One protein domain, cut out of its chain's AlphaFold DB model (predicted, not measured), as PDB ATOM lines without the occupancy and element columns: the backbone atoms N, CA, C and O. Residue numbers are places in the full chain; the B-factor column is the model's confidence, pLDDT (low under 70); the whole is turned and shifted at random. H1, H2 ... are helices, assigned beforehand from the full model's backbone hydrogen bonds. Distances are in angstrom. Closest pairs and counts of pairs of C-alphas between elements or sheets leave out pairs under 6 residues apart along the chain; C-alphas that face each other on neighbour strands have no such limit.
ATOM      1  N   GLY A  11      19.412 -56.702  -0.079       67.12
ATOM      2  CA  GLY A  11      20.340 -56.221  -1.102       67.12
ATOM      3  C   GLY A  11      19.675 -55.380  -2.193       67.12
ATOM      4  O   GLY A  11      20.314 -54.466  -2.709       67.12
ATOM      5  N   ILE A  12      18.401 -55.633  -2.514       74.62
ATOM      6  CA  ILE A  12      17.702 -54.966  -3.623       74.62
ATOM      7  C   ILE A  12      17.496 -53.481  -3.316       74.62
ATOM      8  O   ILE A  12      17.725 -52.643  -4.186       74.62
ATOM      9  N   SER A  13      17.150 -53.127  -2.075       83.31
ATOM     10  CA  SER A  13      16.965 -51.727  -1.668       83.31
ATOM     11  C   SER A  13      18.260 -50.915  -1.762       83.31
ATOM     12  O   SER A  13      18.247 -49.810  -2.306       83.31
ATOM     13  N   ILE A  14      19.391 -51.469  -1.308       84.75
ATOM     14  CA  ILE A  14      20.697 -50.789  -1.380       84.75
ATOM     15  C   ILE A  14      21.179 -50.703  -2.833       84.75
ATOM     16  O   ILE A  14      21.664 -49.658  -3.263       84.75
ATOM     17  N   GLN A  15      21.016 -51.772  -3.618       87.69
ATOM     18  CA  GLN A  15      21.361 -51.772  -5.043       87.69
ATOM     19  C   GLN A  15      20.543 -50.747  -5.823       87.69
ATOM     20  O   GLN A  15      21.111 -50.006  -6.621       87.69
ATOM     21  N   TYR A  16      19.237 -50.665  -5.566       89.62
ATOM     22  CA  TYR A  16      18.376 -49.654  -6.166       89.62
ATOM     23  C   TYR A  16      18.820 -48.249  -5.760       89.62
ATOM     24  O   TYR A  16      18.935 -47.369  -6.614       89.62
ATOM     25  N   TRP A  17      19.142 -48.049  -4.478       91.81
ATOM     26  CA  TRP A  17      19.613 -46.757  -3.994       91.81
ATOM     27  C   TRP A  17      20.910 -46.313  -4.691       91.81
ATOM     28  O   TRP A  17      21.006 -45.183  -5.178       91.81
ATOM     29  N   LEU A  18      21.884 -47.224  -4.799       90.56
ATOM     30  CA  LEU A  18      23.155 -46.996  -5.491       90.56
ATOM     31  C   LEU A  18      22.948 -46.760  -6.990       90.56
ATOM     32  O   LEU A  18      23.533 -45.838  -7.551       90.56
ATOM     33  N   PHE A  19      22.104 -47.562  -7.638       93.31
ATOM     34  CA  PHE A  19      21.791 -47.416  -9.056       93.31
ATOM     35  C   PHE A  19      21.209 -46.033  -9.350       93.31
ATOM     36  O   PHE A  19      21.729 -45.318 -10.204       93.31
ATOM     37  N   VAL A  20      20.190 -45.617  -8.593       91.62
ATOM     38  CA  VAL A  20      19.580 -44.292  -8.750       91.62
ATOM     39  C   VAL A  20      20.602 -43.187  -8.474       91.62
ATOM     40  O   VAL A  20      20.671 -42.238  -9.254       91.62
ATOM     41  N   TYR A  21      21.451 -43.329  -7.449       91.19
ATOM     42  CA  TYR A  21      22.537 -42.380  -7.186       91.19
ATOM     43  C   TYR A  21      23.458 -42.213  -8.408       91.19
ATOM     44  O   TYR A  21      23.667 -41.093  -8.876       91.19
ATOM     45  N   PHE A  22      23.965 -43.310  -8.977       92.00
ATOM     46  CA  PHE A  22      24.851 -43.251 -10.144       92.00
ATOM     47  C   PHE A  22      24.142 -42.777 -11.418       92.00
ATOM     48  O   PHE A  22      24.759 -42.079 -12.226       92.00
ATOM     49  N   CYS A  23      22.858 -43.092 -11.598       91.31
ATOM     50  CA  CYS A  23      22.053 -42.550 -12.692       91.31
ATOM     51  C   CYS A  23      21.906 -41.029 -12.580       91.31
ATOM     52  O   CYS A  23      22.130 -40.335 -13.571       91.31
ATOM     53  N   ILE A  24      21.593 -40.502 -11.389       87.62
ATOM     54  CA  ILE A  24      21.516 -39.053 -11.152       87.62
ATOM     55  C   ILE A  24      22.872 -38.401 -11.455       87.62
ATOM     56  O   ILE A  24      22.922 -37.440 -12.221       87.62
ATOM     57  N   GLN A  25      23.974 -38.958 -10.943       87.50
ATOM     58  CA  GLN A  25      25.323 -38.437 -11.202       87.50
ATOM     59  C   GLN A  25      25.673 -38.441 -12.697       87.50
ATOM     60  O   GLN A  25      26.153 -37.442 -13.229       87.50
ATOM     61  N   SER A  26      25.378 -39.533 -13.402       89.31
ATOM     62  CA  SER A  26      25.642 -39.651 -14.841       89.31
ATOM     63  C   SER A  26      24.828 -38.641 -15.654       89.31
ATOM     64  O   SER A  26      25.362 -38.006 -16.564       89.31
ATOM     65  N   LEU A  27      23.552 -38.448 -15.304       87.62
ATOM     66  CA  LEU A  27      22.692 -37.442 -15.928       87.62
ATOM     67  C   LEU A  27      23.198 -36.020 -15.670       87.62
ATOM     68  O   LEU A  27      23.187 -35.199 -16.584       87.62
ATOM     69  N   MET A  28      23.668 -35.723 -14.457       83.44
ATOM     70  CA  MET A  28      24.219 -34.410 -14.110       83.44
ATOM     71  C   MET A  28      25.504 -34.107 -14.874       83.44
ATOM     72  O   MET A  28      25.636 -33.032 -15.464       83.44
ATOM     73  N   ILE A  29      26.423 -35.071 -14.915       85.62
ATOM     74  CA  ILE A  29      27.657 -34.964 -15.692       85.62
ATOM     75  C   ILE A  29      27.316 -34.763 -17.175       85.62
ATOM     76  O   ILE A  29      27.792 -33.805 -17.783       85.62
ATOM     77  N   GLY A  30      26.418 -35.575 -17.742       87.00
ATOM     78  CA  GLY A  30      25.963 -35.421 -19.127       87.00
ATOM     79  C   GLY A  30      25.318 -34.059 -19.413       87.00
ATOM     80  O   GLY A  30      25.622 -33.437 -20.429       87.00
ATOM     81  N   ALA A  31      24.486 -33.549 -18.500       84.62
ATOM     82  CA  ALA A  31      23.881 -32.223 -18.621       84.62
ATOM     83  C   ALA A  31      24.929 -31.098 -18.595       84.62
ATOM     84  O   ALA A  31      24.787 -30.126 -19.338       84.62
ATOM     85  N   SER A  32      25.983 -31.236 -17.784       82.56
ATOM     86  CA  SER A  32      27.093 -30.275 -17.736       82.56
ATOM     87  C   SER A  32      27.902 -30.258 -19.036       82.56
ATOM     88  O   SER A  32      28.139 -29.186 -19.588       82.56
ATOM     89  N   PHE A  33      28.215 -31.434 -19.595       87.00
ATOM     90  CA  PHE A  33      28.894 -31.548 -20.888       87.00
ATOM     91  C   PHE A  33      28.057 -30.966 -22.026       87.00
ATOM     92  O   PHE A  33      28.587 -30.263 -22.883       87.00
ATOM     93  N   LEU A  34      26.746 -31.224 -22.028       84.38
ATOM     94  CA  LEU A  34      25.843 -30.647 -23.017       84.38
ATOM     95  C   LEU A  34      25.769 -29.118 -22.883       84.38
ATOM     96  O   LEU A  34      25.781 -28.420 -23.894       84.38
ATOM     97  N   ASP A  35      25.734 -28.590 -21.656       79.00
ATOM     98  CA  ASP A  35      25.765 -27.145 -21.408       79.00
ATOM     99  C   ASP A  35      27.063 -26.495 -21.903       79.00
ATOM    100  O   ASP A  35      27.016 -25.397 -22.464       79.00
ATOM    101  N   ASP A  36      28.208 -27.151 -21.717       81.00
ATOM    102  CA  ASP A  36      29.501 -26.653 -22.188       81.00
ATOM    103  C   ASP A  36      29.627 -26.751 -23.713       81.00
ATOM    104  O   ASP A  36      30.014 -25.776 -24.358       81.00
ATOM    105  N   TYR A  37      29.160 -27.844 -24.316       83.94
ATOM    106  CA  TYR A  37      29.094 -27.996 -25.770       83.94
ATOM    107  C   TYR A  37      28.161 -26.963 -26.432       83.94
ATOM    108  O   TYR A  37      28.497 -26.348 -27.449       83.94
ATOM    109  N   ILE A  38      26.984 -26.706 -25.850       76.31
ATOM    110  CA  ILE A  38      26.066 -25.653 -26.320       76.31
ATOM    111  C   ILE A  38      26.702 -24.267 -26.154       76.31
ATOM    112  O   ILE A  38      26.542 -23.397 -27.013       76.31
ATOM    113  N   ARG A  39      27.425 -24.038 -25.051       72.62
ATOM    114  CA  ARG A  39      28.145 -22.780 -24.806       72.62
ATOM    115  C   ARG A  39      29.243 -22.544 -25.842       72.62
ATOM    116  O   ARG A  39      29.435 -21.392 -26.225       72.62
ATOM    117  N   GLU A  40      29.922 -23.598 -26.280       76.69
ATOM    118  CA  GLU A  40      31.012 -23.545 -27.258       76.69
ATOM    119  C   GLU A  40      30.504 -23.404 -28.703       76.69
ATOM    120  O   GLU A  40      31.073 -22.653 -29.491       76.69
ATOM    121  N   SER A  41      29.377 -24.037 -29.038       69.50
ATOM    122  CA  SER A  41      28.773 -23.993 -30.383       69.50
ATOM    123  C   SER A  41      27.998 -22.704 -30.704       69.50
ATOM    124  O   SER A  41      27.692 -22.429 -31.867       69.50
ATOM    125  N   GLN A  42      27.669 -21.876 -29.709       61.06
ATOM    126  CA  GLN A  42      26.884 -20.659 -29.926       61.06
ATOM    127  C   GLN A  42      27.745 -19.474 -30.398       61.06
ATOM    128  O   GLN A  42      28.211 -18.652 -29.612       61.06
ATOM    129  N   PHE A  43      27.750 -19.310 -31.721       56.09
ATOM    130  CA  PHE A  43      27.961 -18.091 -32.523       56.09
ATOM    131  C   PHE A  43      27.202 -16.827 -32.023       56.09
ATOM    132  O   PHE A  43      27.406 -15.732 -32.539       56.09
ATOM    133  N   PHE A  44      26.336 -16.926 -31.001       51.00
ATOM    134  CA  PHE A  44      25.550 -15.813 -30.458       51.00
ATOM    135  C   PHE A  44      26.175 -15.224 -29.189       51.00
ATOM    136  O   PHE A  44      25.849 -15.542 -28.034       51.00
ATOM    137  N   ASN A  45      27.104 -14.317 -29.460       60.72
ATOM    138  CA  ASN A  45      27.690 -13.408 -28.502       60.72
ATOM    139  C   ASN A  45      26.627 -12.408 -27.978       60.72
ATOM    140  O   ASN A  45      25.783 -11.900 -28.708       60.72
ATOM    141  N   GLN A  46      26.716 -12.128 -26.678       61.06
ATOM    142  CA  GLN A  46      26.259 -10.922 -25.964       61.06
ATOM    143  C   GLN A  46      24.805 -10.594 -25.559       61.06
ATOM    144  O   GLN A  46      24.699  -9.750 -24.672       61.06
ATOM    145  N   GLN A  47      23.702 -11.214 -26.005       58.91
ATOM    146  CA  GLN A  47      22.398 -10.562 -25.701       58.91
ATOM    147  C   GLN A  47      21.707 -10.902 -24.359       58.91
ATOM    148  O   GLN A  47      20.956 -10.083 -23.841       58.91
ATOM    149  N   HIS A  48      21.983 -12.040 -23.711       64.12
ATOM    150  CA  HIS A  48      21.262 -12.423 -22.479       64.12
ATOM    151  C   HIS A  48      22.170 -12.984 -21.371       64.12
ATOM    152  O   HIS A  48      22.019 -14.112 -20.895       64.12
ATOM    153  N   ARG A  49      23.132 -12.168 -20.915       63.34
ATOM    154  CA  ARG A  49      24.042 -12.516 -19.803       63.34
ATOM    155  C   ARG A  49      23.288 -12.811 -18.493       63.34
ATOM    156  O   ARG A  49      23.730 -13.669 -17.735       63.34
ATOM    157  N   SER A  50      22.166 -12.138 -18.227       65.00
ATOM    158  CA  SER A  50      21.322 -12.360 -17.040       65.00
ATOM    159  C   SER A  50      20.555 -13.685 -17.099       65.00
ATOM    160  O   SER A  50      20.600 -14.444 -16.137       65.00
ATOM    161  N   LEU A  51      19.934 -14.015 -18.238       74.94
ATOM    162  CA  LEU A  51      19.185 -15.265 -18.424       74.94
ATOM    163  C   LEU A  51      20.109 -16.489 -18.382       74.94
ATOM    164  O   LEU A  51      19.798 -17.462 -17.707       74.94
ATOM    165  N   LYS A  52      21.287 -16.422 -19.021       70.19
ATOM    166  CA  LYS A  52      22.294 -17.499 -18.952       70.19
ATOM    167  C   LYS A  52      22.790 -17.726 -17.514       70.19
ATOM    168  O   LYS A  52      22.975 -18.869 -17.102       70.19
ATOM    169  N   LYS A  53      22.976 -16.653 -16.730       73.19
ATOM    170  CA  LYS A  53      23.300 -16.748 -15.294       73.19
ATOM    171  C   LYS A  53      22.148 -17.354 -14.493       73.19
ATOM    172  O   LYS A  53      22.398 -18.240 -13.685       73.19
ATOM    173  N   PHE A  54      20.916 -16.915 -14.741       74.06
ATOM    174  CA  PHE A  54      19.724 -17.432 -14.073       74.06
ATOM    175  C   PHE A  54      19.532 -18.926 -14.346       74.06
ATOM    176  O   PHE A  54      19.442 -19.695 -13.403       74.06
ATOM    177  N   ILE A  55      19.595 -19.359 -15.609       73.62
ATOM    178  CA  ILE A  55      19.502 -20.779 -15.986       73.62
ATOM    179  C   ILE A  55      20.594 -21.600 -15.289       73.62
ATOM    180  O   ILE A  55      20.293 -22.658 -14.743       73.62
ATOM    181  N   LYS A  56      21.843 -21.109 -15.238       76.00
ATOM    182  CA  LYS A  56      22.932 -21.804 -14.531       76.00
ATOM    183  C   LYS A  56      22.653 -21.927 -13.027       76.00
ATOM    184  O   LYS A  56      22.828 -23.004 -12.473       76.00
ATOM    185  N   ILE A  57      22.202 -20.852 -12.376       76.56
ATOM    186  CA  ILE A  57      21.876 -20.851 -10.940       76.56
ATOM    187  C   ILE A  57      20.692 -21.786 -10.653       76.56
ATOM    188  O   ILE A  57      20.776 -22.613  -9.752       76.56
ATOM    189  N   THR A  58      19.625 -21.714 -11.450       75.56
ATOM    190  CA  THR A  58      18.436 -22.566 -11.314       75.56
ATOM    191  C   THR A  58      18.774 -24.044 -11.497       75.56
ATOM    192  O   THR A  58      18.309 -24.872 -10.717       75.56
ATOM    193  N   LYS A  59      19.629 -24.382 -12.472       75.56
ATOM    194  CA  LYS A  59      20.123 -25.753 -12.665       75.56
ATOM    195  C   LYS A  59      20.905 -26.260 -11.451       75.56
ATOM    196  O   LYS A  59      20.636 -27.366 -11.000       75.56
ATOM    197  N   VAL A  60      21.816 -25.451 -10.900       78.12
ATOM    198  CA  VAL A  60      22.590 -25.808  -9.696       78.12
ATOM    199  C   VAL A  60      21.665 -26.045  -8.500       78.12
ATOM    200  O   VAL A  60      21.801 -27.056  -7.824       78.12
ATOM    201  N   ILE A  61      20.686 -25.168  -8.262       75.00
ATOM    202  CA  ILE A  61      19.770 -25.291  -7.116       75.00
ATOM    203  C   ILE A  61      18.899 -26.552  -7.217       75.00
ATOM    204  O   ILE A  61      18.785 -27.290  -6.241       75.00
ATOM    205  N   LEU A  62      18.282 -26.805  -8.377       73.56
ATOM    206  CA  LEU A  62      17.367 -27.940  -8.544       73.56
ATOM    207  C   LEU A  62      18.103 -29.286  -8.494       73.56
ATOM    208  O   LEU A  62      17.646 -30.208  -7.818       73.56
ATOM    209  N   LEU A  63      19.243 -29.398  -9.182       72.12
ATOM    210  CA  LEU A  63      19.982 -30.657  -9.291       72.12
ATOM    211  C   LEU A  63      20.766 -30.984  -8.011       72.12
ATOM    212  O   LEU A  63      20.588 -32.070  -7.460       72.12
ATOM    213  N   GLU A  64      21.544 -30.047  -7.462       74.69
ATOM    214  CA  GLU A  64      22.287 -30.282  -6.210       74.69
ATOM    215  C   GLU A  64      21.343 -30.425  -5.002       74.69
ATOM    216  O   GLU A  64      21.589 -31.231  -4.102       74.69
ATOM    217  N   GLY A  65      20.215 -29.703  -4.997       76.81
ATOM    218  CA  GLY A  65      19.180 -29.847  -3.970       76.81
ATOM    219  C   GLY A  65      18.536 -31.238  -3.974       76.81
ATOM    220  O   GLY A  65      18.313 -31.818  -2.909       76.81
ATOM    221  N   SER A  66      18.303 -31.814  -5.160       81.00
ATOM    222  CA  SER A  66      17.784 -33.184  -5.290       81.00
ATOM    223  C   SER A  66      18.752 -34.248  -4.760       81.00
ATOM    224  O   SER A  66      18.321 -35.182  -4.082       81.00
ATOM    225  N   LEU A  67      20.063 -34.067  -4.968       83.00
ATOM    226  CA  LEU A  67      21.088 -34.941  -4.395       83.00
ATOM    227  C   LEU A  67      21.104 -34.861  -2.867       83.00
ATOM    228  O   LEU A  67      21.210 -35.893  -2.207       83.00
ATOM    229  N   CYS A  68      20.937 -33.668  -2.292       85.44
ATOM    230  CA  CYS A  68      20.853 -33.510  -0.839       85.44
ATOM    231  C   CYS A  68      19.666 -34.295  -0.259       85.44
ATOM    232  O   CYS A  68      19.833 -35.041   0.706       85.44
ATOM    233  N   GLY A  69      18.485 -34.185  -0.877       87.44
ATOM    234  CA  GLY A  69      17.311 -34.975  -0.489       87.44
ATOM    235  C   GLY A  69      17.542 -36.485  -0.615       87.44
ATOM    236  O   GLY A  69      17.159 -37.245   0.273       87.44
ATOM    237  N   TRP A  70      18.237 -36.919  -1.670       91.56
ATOM    238  CA  TRP A  70      18.576 -38.328  -1.888       91.56
ATOM    239  C   TRP A  70      19.565 -38.886  -0.851       91.56
ATOM    240  O   TRP A  70      19.392 -40.011  -0.377       91.56
ATOM    241  N   ILE A  71      20.564 -38.095  -0.448       91.31
ATOM    242  CA  ILE A  71      21.507 -38.441   0.629       91.31
ATOM    243  C   ILE A  71      20.781 -38.542   1.977       91.31
ATOM    244  O   ILE A  71      21.011 -39.496   2.718       91.31
ATOM    245  N   LEU A  72      19.856 -37.624   2.280       90.44
ATOM    246  CA  LEU A  72      19.042 -37.692   3.501       90.44
ATOM    247  C   LEU A  72      18.137 -38.932   3.523       90.44
ATOM    248  O   LEU A  72      18.058 -39.612   4.546       90.44
ATOM    249  N   TYR A  73      17.509 -39.264   2.390       91.19
ATOM    250  CA  TYR A  73      16.740 -40.502   2.238       91.19
ATOM    251  C   TYR A  73      17.620 -41.743   2.439       91.19
ATOM    252  O   TYR A  73      17.250 -42.649   3.185       91.19
ATOM    253  N   GLY A  74      18.819 -41.749   1.849       90.50
ATOM    254  CA  GLY A  74      19.816 -42.799   2.055       90.50
ATOM    255  C   GLY A  74      20.224 -42.944   3.519       90.50
ATOM    256  O   GLY A  74      20.292 -44.060   4.015       90.50
ATOM    257  N   ASN A  75      20.419 -41.843   4.247       90.44
ATOM    258  CA  ASN A  75      20.733 -41.877   5.676       90.44
ATOM    259  C   ASN A  75      19.575 -42.435   6.525       90.44
ATOM    260  O   ASN A  75      19.816 -43.205   7.451       90.44
ATOM    261  N   SER A  76      18.324 -42.090   6.196       89.12
ATOM    262  CA  SER A  76      17.143 -42.675   6.855       89.12
ATOM    263  C   SER A  76      17.078 -44.184   6.621       89.12
ATOM    264  O   SER A  76      16.960 -44.954   7.571       89.12
ATOM    265  N   MET A  77      17.257 -44.609   5.365       87.00
ATOM    266  CA  MET A  77      17.324 -46.023   4.992       87.00
ATOM    267  C   MET A  77      18.482 -46.738   5.702       87.00
ATOM    268  O   MET A  77      18.292 -47.870   6.147       87.00
ATOM    269  N   PHE A  78      19.641 -46.067   5.831       85.06
ATOM    270  CA  PHE A  78      20.824 -46.554   6.547       85.06
ATOM    271  C   PHE A  78      20.537 -46.812   8.033       85.06
ATOM    272  O   PHE A  78      21.026 -47.769   8.615       85.06
ATOM    273  N   ASN A  79      19.732 -45.960   8.662       83.94
ATOM    274  CA  ASN A  79      19.427 -46.064  10.086       83.94
ATOM    275  C   ASN A  79      18.361 -47.134  10.395       83.94
ATOM    276  O   ASN A  79      18.393 -47.756  11.456       83.94
ATOM    277  N   GLU A  80      17.414 -47.356   9.480       80.31
ATOM    278  CA  GLU A  80      16.301 -48.297   9.674       80.31
ATOM    279  C   GLU A  80      16.691 -49.772   9.457       80.31
ATOM    280  O   GLU A  80      16.080 -50.655  10.059       80.31
ATOM    281  N   SER A  81      17.717 -50.071   8.648       72.25
ATOM    282  CA  SER A  81      17.985 -51.448   8.179       72.25
ATOM    283  C   SER A  81      19.212 -52.122   8.813       72.25
ATOM    284  O   SER A  81      19.887 -52.915   8.156       72.25
ATOM    285  N   ASN A  82      19.505 -51.862  10.094       67.12
ATOM    286  CA  ASN A  82      20.730 -52.329  10.776       67.12
ATOM    287  C   ASN A  82      21.016 -53.841  10.638       67.12
ATOM    288  O   ASN A  82      22.168 -54.244  10.494       67.12
ATOM    289  N   THR A  83      19.980 -54.684  10.609       71.62
ATOM    290  CA  THR A  83      20.097 -56.150  10.462       71.62
ATOM    291  C   THR A  83      20.360 -56.618   9.024       71.62
ATOM    292  O   THR A  83      20.758 -57.762   8.799       71.62
ATOM    293  N   CYS A  84      20.151 -55.751   8.030       70.88
ATOM    294  CA  CYS A  84      20.400 -56.041   6.619       70.88
ATOM    295  C   CYS A  84      21.871 -55.822   6.221       70.88
ATOM    296  O   CYS A  84      22.349 -56.503   5.313       70.88
ATOM    297  N   TYR A  85      22.614 -54.930   6.889       74.06
ATOM    298  CA  TYR A  85      24.008 -54.623   6.520       74.06
ATOM    299  C   TYR A  85      24.978 -55.761   6.803       74.06
ATOM    300  O   TYR A  85      25.905 -55.975   6.023       74.06
ATOM    301  N   GLU A  86      24.728 -56.538   7.859       78.50
ATOM    302  CA  GLU A  86      25.534 -57.720   8.179       78.50
ATOM    303  C   GLU A  86      25.485 -58.771   7.060       78.50
ATOM    304  O   GLU A  86      26.460 -59.484   6.831       78.50
ATOM    305  N   LYS A  87      24.375 -58.837   6.310       83.94
ATOM    306  CA  LYS A  87      24.196 -59.795   5.209       83.94
ATOM    307  C   LYS A  87      24.868 -59.357   3.904       83.94
ATOM    308  O   LYS A  87      25.210 -60.210   3.090       83.94
ATOM    309  N   VAL A  88      25.040 -58.050   3.678       84.81
ATOM    310  CA  VAL A  88      25.593 -57.476   2.432       84.81
ATOM    311  C   VAL A  88      26.634 -56.375   2.715       84.81
ATOM    312  O   VAL A  88      26.440 -55.214   2.343       84.81
ATOM    313  N   PRO A  89      27.779 -56.718   3.338       86.94
ATOM    314  CA  PRO A  89      28.708 -55.735   3.901       86.94
ATOM    315  C   PRO A  89      29.338 -54.810   2.853       86.94
ATOM    316  O   PRO A  89      29.486 -53.618   3.094       86.94
ATOM    317  N   ILE A  90      29.667 -55.318   1.659       89.94
ATOM    318  CA  ILE A  90      30.307 -54.515   0.601       89.94
ATOM    319  C   ILE A  90      29.388 -53.371   0.152       89.94
ATOM    320  O   ILE A  90      29.809 -52.217   0.111       89.94
ATOM    321  N   LEU A  91      28.121 -53.681  -0.143       87.38
ATOM    322  CA  LEU A  91      27.133 -52.687  -0.573       87.38
ATOM    323  C   LEU A  91      26.847 -51.671   0.541       87.38
ATOM    324  O   LEU A  91      26.724 -50.479   0.264       87.38
ATOM    325  N   ALA A  92      26.803 -52.131   1.795       88.25
ATOM    326  CA  ALA A  92      26.636 -51.274   2.964       88.25
ATOM    327  C   ALA A  92      27.807 -50.289   3.140       88.25
ATOM    328  O   ALA A  92      27.580 -49.095   3.323       88.25
ATOM    329  N   TYR A  93      29.058 -50.754   3.024       91.06
ATOM    330  CA  TYR A  93      30.238 -49.888   3.113       91.06
ATOM    331  C   TYR A  93      30.332 -48.897   1.951       91.06
ATOM    332  O   TYR A  93      30.691 -47.741   2.167       91.06
ATOM    333  N   MET A  94      29.972 -49.316   0.732       90.81
ATOM    334  CA  MET A  94      29.879 -48.404  -0.413       90.81
ATOM    335  C   MET A  94      28.846 -47.300  -0.166       90.81
ATOM    336  O   MET A  94      29.138 -46.126  -0.387       90.81
ATOM    337  N   MET A  95      27.660 -47.662   0.328       90.94
ATOM    338  CA  MET A  95      26.614 -46.701   0.676       90.94
ATOM    339  C   MET A  95      27.082 -45.739   1.777       90.94
ATOM    340  O   MET A  95      26.949 -44.528   1.617       90.94
ATOM    341  N   LEU A  96      27.699 -46.248   2.848       91.62
ATOM    342  CA  LEU A  96      28.241 -45.429   3.936       91.62
ATOM    343  C   LEU A  96      29.302 -44.438   3.437       91.62
ATOM    344  O   LEU A  96      29.265 -43.261   3.790       91.62
ATOM    345  N   PHE A  97      30.224 -44.887   2.583       93.94
ATOM    346  CA  PHE A  97      31.238 -44.023   1.979       93.94
ATOM    347  C   PHE A  97      30.610 -42.885   1.161       93.94
ATOM    348  O   PHE A  97      31.002 -41.727   1.314       93.94
ATOM    349  N   LEU A  98      29.598 -43.187   0.340       92.25
ATOM    350  CA  LEU A  98      28.884 -42.176  -0.447       92.25
ATOM    351  C   LEU A  98      28.107 -41.187   0.432       92.25
ATOM    352  O   LEU A  98      28.094 -39.995   0.128       92.25
ATOM    353  N   LEU A  99      27.512 -41.647   1.537       93.75
ATOM    354  CA  LEU A  99      26.878 -40.763   2.519       93.75
ATOM    355  C   LEU A  99      27.905 -39.814   3.154       93.75
ATOM    356  O   LEU A  99      27.658 -38.610   3.207       93.75
ATOM    357  N   ILE A 100      29.075 -40.318   3.566       94.75
ATOM    358  CA  ILE A 100      30.158 -39.496   4.139       94.75
ATOM    359  C   ILE A 100      30.618 -38.424   3.141       94.75
ATOM    360  O   ILE A 100      30.704 -37.247   3.501       94.75
ATOM    361  N   LEU A 101      30.872 -38.804   1.883       92.56
ATOM    362  CA  LEU A 101      31.228 -37.849   0.829       92.56
ATOM    363  C   LEU A 101      30.120 -36.811   0.599       92.56
ATOM    364  O   LEU A 101      30.410 -35.620   0.477       92.56
ATOM    365  N   GLY A 102      28.855 -37.241   0.587       91.31
ATOM    366  CA  GLY A 102      27.699 -36.360   0.427       91.31
ATOM    367  C   GLY A 102      27.571 -35.331   1.554       91.31
ATOM    368  O   GLY A 102      27.367 -34.147   1.288       91.31
ATOM    369  N   PHE A 103      27.758 -35.744   2.810       92.44
ATOM    370  CA  PHE A 103      27.741 -34.825   3.952       92.44
ATOM    371  C   PHE A 103      28.915 -33.840   3.933       92.44
ATOM    372  O   PHE A 103      28.729 -32.663   4.250       92.44
ATOM    373  N   PHE A 104      30.107 -34.284   3.522       92.62
ATOM    374  CA  PHE A 104      31.249 -33.388   3.347       92.62
ATOM    375  C   PHE A 104      30.982 -32.336   2.261       92.62
ATOM    376  O   PHE A 104      31.219 -31.147   2.481       92.62
ATOM    377  N   GLN A 105      30.410 -32.743   1.124       87.81
ATOM    378  CA  GLN A 105      30.017 -31.820   0.058       87.81
ATOM    379  C   GLN A 105      28.971 -30.802   0.540       87.81
ATOM    380  O   GLN A 105      29.101 -29.605   0.275       87.81
ATOM    381  N   LEU A 106      27.969 -31.250   1.303       87.81
ATOM    382  CA  LEU A 106      26.955 -30.372   1.893       87.81
ATOM    383  C   LEU A 106      27.580 -29.334   2.837       87.81
ATOM    384  O   LEU A 106      27.215 -28.157   2.789       87.81
ATOM    385  N   LEU A 107      28.545 -29.748   3.663       90.94
ATOM    386  CA  LEU A 107      29.281 -28.842   4.544       90.94
ATOM    387  C   LEU A 107      30.063 -27.795   3.743       90.94
ATOM    388  O   LEU A 107      29.996 -26.608   4.069       90.94
ATOM    389  N   LEU A 108      30.759 -28.199   2.676       88.44
ATOM    390  CA  LEU A 108      31.478 -27.266   1.805       88.44
ATOM    391  C   LEU A 108      30.535 -26.233   1.176       88.44
ATOM    392  O   LEU A 108      30.834 -25.037   1.199       88.44
ATOM    393  N   TYR A 109      29.374 -26.658   0.673       84.50
ATOM    394  CA  TYR A 109      28.375 -25.733   0.135       84.50
ATOM    395  C   TYR A 109      27.831 -24.775   1.197       84.50
ATOM    396  O   TYR A 109      27.731 -23.574   0.934       84.50
ATOM    397  N   ALA A 110      27.543 -25.263   2.405       87.56
ATOM    398  CA  ALA A 110      27.104 -24.417   3.512       87.56
ATOM    399  C   ALA A 110      28.162 -23.359   3.877       87.56
ATOM    400  O   ALA A 110      27.821 -22.188   4.059       87.56
ATOM    401  N   VAL A 111      29.445 -23.737   3.909       91.00
ATOM    402  CA  VAL A 111      30.562 -22.809   4.151       91.00
ATOM    403  C   VAL A 111      30.657 -21.758   3.044       91.00
ATOM    404  O   VAL A 111      30.774 -20.573   3.347       91.00
ATOM    405  N   ILE A 112      30.556 -22.149   1.770       87.06
ATOM    406  CA  ILE A 112      30.590 -21.203   0.641       87.06
ATOM    407  C   ILE A 112      29.436 -20.198   0.739       87.06
ATOM    408  O   ILE A 112      29.660 -18.993   0.617       87.06
ATOM    409  N   VAL A 113      28.213 -20.669   1.002       86.75
ATOM    410  CA  VAL A 113      27.040 -19.798   1.179       86.75
ATOM    411  C   VAL A 113      27.244 -18.846   2.359       86.75
ATOM    412  O   VAL A 113      27.006 -17.645   2.216       86.75
ATOM    413  N   ALA A 114      27.751 -19.337   3.493       91.44
ATOM    414  CA  ALA A 114      28.056 -18.505   4.653       91.44
ATOM    415  C   ALA A 114      29.112 -17.433   4.332       91.44
ATOM    416  O   ALA A 114      28.906 -16.264   4.653       91.44
ATOM    417  N   VAL A 115      30.197 -17.789   3.633       92.56
ATOM    418  CA  VAL A 115      31.236 -16.838   3.197       92.56
ATOM    419  C   VAL A 115      30.654 -15.774   2.269       92.56
ATOM    420  O   VAL A 115      30.947 -14.593   2.449       92.56
ATOM    421  N   ILE A 116      29.799 -16.159   1.319       89.25
ATOM    422  CA  ILE A 116      29.125 -15.222   0.410       89.25
ATOM    423  C   ILE A 116      28.224 -14.259   1.196       89.25
ATOM    424  O   ILE A 116      28.294 -13.046   0.987       89.25
ATOM    425  N   ILE A 117      27.421 -14.766   2.133       93.00
ATOM    426  CA  ILE A 117      26.563 -13.939   2.995       93.00
ATOM    427  C   ILE A 117      27.415 -12.986   3.839       93.00
ATOM    428  O   ILE A 117      27.128 -11.791   3.887       93.00
ATOM    429  N   CYS A 118      28.486 -13.477   4.467       95.81
ATOM    430  CA  CYS A 118      29.411 -12.656   5.245       95.81
ATOM    431  C   CYS A 118      30.077 -11.579   4.384       95.81
ATOM    432  O   CYS A 118      30.176 -10.431   4.818       95.81
ATOM    433  N   TYR A 119      30.492 -11.924   3.166       93.69
ATOM    434  CA  TYR A 119      31.068 -10.992   2.204       93.69
ATOM    435  C   TYR A 119      30.074  -9.882   1.844       93.69
ATOM    436  O   TYR A 119      30.400  -8.703   1.988       93.69
ATOM    437  N   PHE A 120      28.842 -10.231   1.459       91.75
ATOM    438  CA  PHE A 120      27.813  -9.244   1.121       91.75
ATOM    439  C   PHE A 120      27.385  -8.403   2.328       91.75
ATOM    440  O   PHE A 120      27.227  -7.188   2.205       91.75
ATOM    441  N   ALA A 121      27.259  -9.003   3.511       94.25
ATOM    442  CA  ALA A 121      26.972  -8.273   4.741       94.25
ATOM    443  C   ALA A 121      28.108  -7.297   5.094       94.25
ATOM    444  O   ALA A 121      27.850  -6.156   5.487       94.25
ATOM    445  N   ALA A 122      29.369  -7.709   4.928       93.81
ATOM    446  CA  ALA A 122      30.526  -6.842   5.119       93.81
ATOM    447  C   ALA A 122      30.565  -5.711   4.082       93.81
ATOM    448  O   ALA A 122      30.862  -4.571   4.443       93.81
ATOM    449  N   GLN A 123      30.225  -5.997   2.824       92.81
ATOM    450  CA  GLN A 123      30.131  -4.996   1.764       92.81
ATOM    451  C   GLN A 123      29.043  -3.961   2.072       92.81
ATOM    452  O   GLN A 123      29.342  -2.772   2.127       92.81
ATOM    453  N   CYS A 124      27.828  -4.402   2.404       93.12
ATOM    454  CA  CYS A 124      26.731  -3.517   2.798       93.12
ATOM    455  C   CYS A 124      27.115  -2.635   4.003       93.12
ATOM    456  O   CYS A 124      26.903  -1.421   3.990       93.12
ATOM    457  N   LYS A 125      27.775  -3.214   5.018       91.69
ATOM    458  CA  LYS A 125      28.302  -2.454   6.164       91.69
ATOM    459  C   LYS A 125      29.351  -1.422   5.747       91.69
ATOM    460  O   LYS A 125      29.337  -0.312   6.279       91.69
ATOM    461  N   ARG A 126      30.268  -1.761   4.834       88.88
ATOM    462  CA  ARG A 126      31.286  -0.829   4.314       88.88
ATOM    463  C   ARG A 126      30.642   0.330   3.556       88.88
ATOM    464  O   ARG A 126      31.001   1.474   3.814       88.88
ATOM    465  N   ASP A 127      29.672   0.053   2.692       87.12
ATOM    466  CA  ASP A 127      28.985   1.082   1.908       87.12
ATOM    467  C   ASP A 127      28.178   2.025   2.810       87.12
ATOM    468  O   ASP A 127      28.260   3.246   2.668       87.12
TER     469      ASP A 127
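This is residues 11 to 127 of the 210 residues of the protein "RING-type domain-containing protein" of Oxytricha trifallax (UniProt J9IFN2). The longest helix, H4, packs with its first part on the open end of a long helical hairpin made by H1 and H2, then slants away from it, and its residues 110 to 127 stick out free. Together H1, H2 and H4 make a loose three-helix bundle that spreads apart, with the short H3 in the turn between H2 and H4 and the link from H1 to H2 at the far end of the hairpin. The printed part has 117 residues, with four named helices in the order H1, H2, H3, H4 and no named strand; the class is all helix. The whole is loose, with a radius of gyration of the C-alphas of 19.2 A, and flat, spanning 57 by 42 by 15 A.

H4, residues 89 to 127, measures 56.9 A from its first C-alpha to its last, from C-alpha 89 at (28.708, -55.735, 3.901) to C-alpha 127 at (28.985, 1.082, 1.908). H2, residues 49 to 80, measures 47.0 A. H1, residues 11 to 41, measures 44.4 A and begins with C-alpha 11 at (20.340, -56.221, -1.102). H3, residues 82 to 85, measures 5.8 A.

H1, H2 and H4 form an up and down bundle, each helix running against the one before it. H4 touches H2 with residues 95 to 106 alone, at a steep tilt of 42 degrees, opposite ways; the closest C-alphas, those of Leu 99 and Ile 71, are 6.1 A apart. H4 touches H1 with residues 91 to 95 alone, at a steep tilt of 44 degrees, the same way; the closest C-alphas, those of Leu 91 and Ile 14, are 6.8 A apart. H1 and H2 are a helical hairpin and touch at a shallow tilt of 10 degrees, opposite ways, with the C-alphas of Trp 17 and Gly 74 closest at 7.2 A. H3 is close to H4 but not clearly touching, with the C-alphas of Tyr 85 and Ala 92 closest at 5.5 A. H2 and H3 meet only through their link. In H1, H2 and H4 every O i to N i+4 pair is within hydrogen-bond range; H3 is too short for such a pair, and its one O i to N i+3 pair is not within range.

The two C-alphas farthest apart, those of Lys 87 and Asp 127, are 61.2 A apart. The printed part has no cut. The links from H2 to H3 and from H3 to H4 are tight, and the link from H1 to H2, 7 residues, is short. Residues 40 to 51, of which 49 to 51 belong to H2, stand free. The mean pLDDT of the printed part is 83.1; it is under 70 at residue 11, residues 41 to 50 and residue 82.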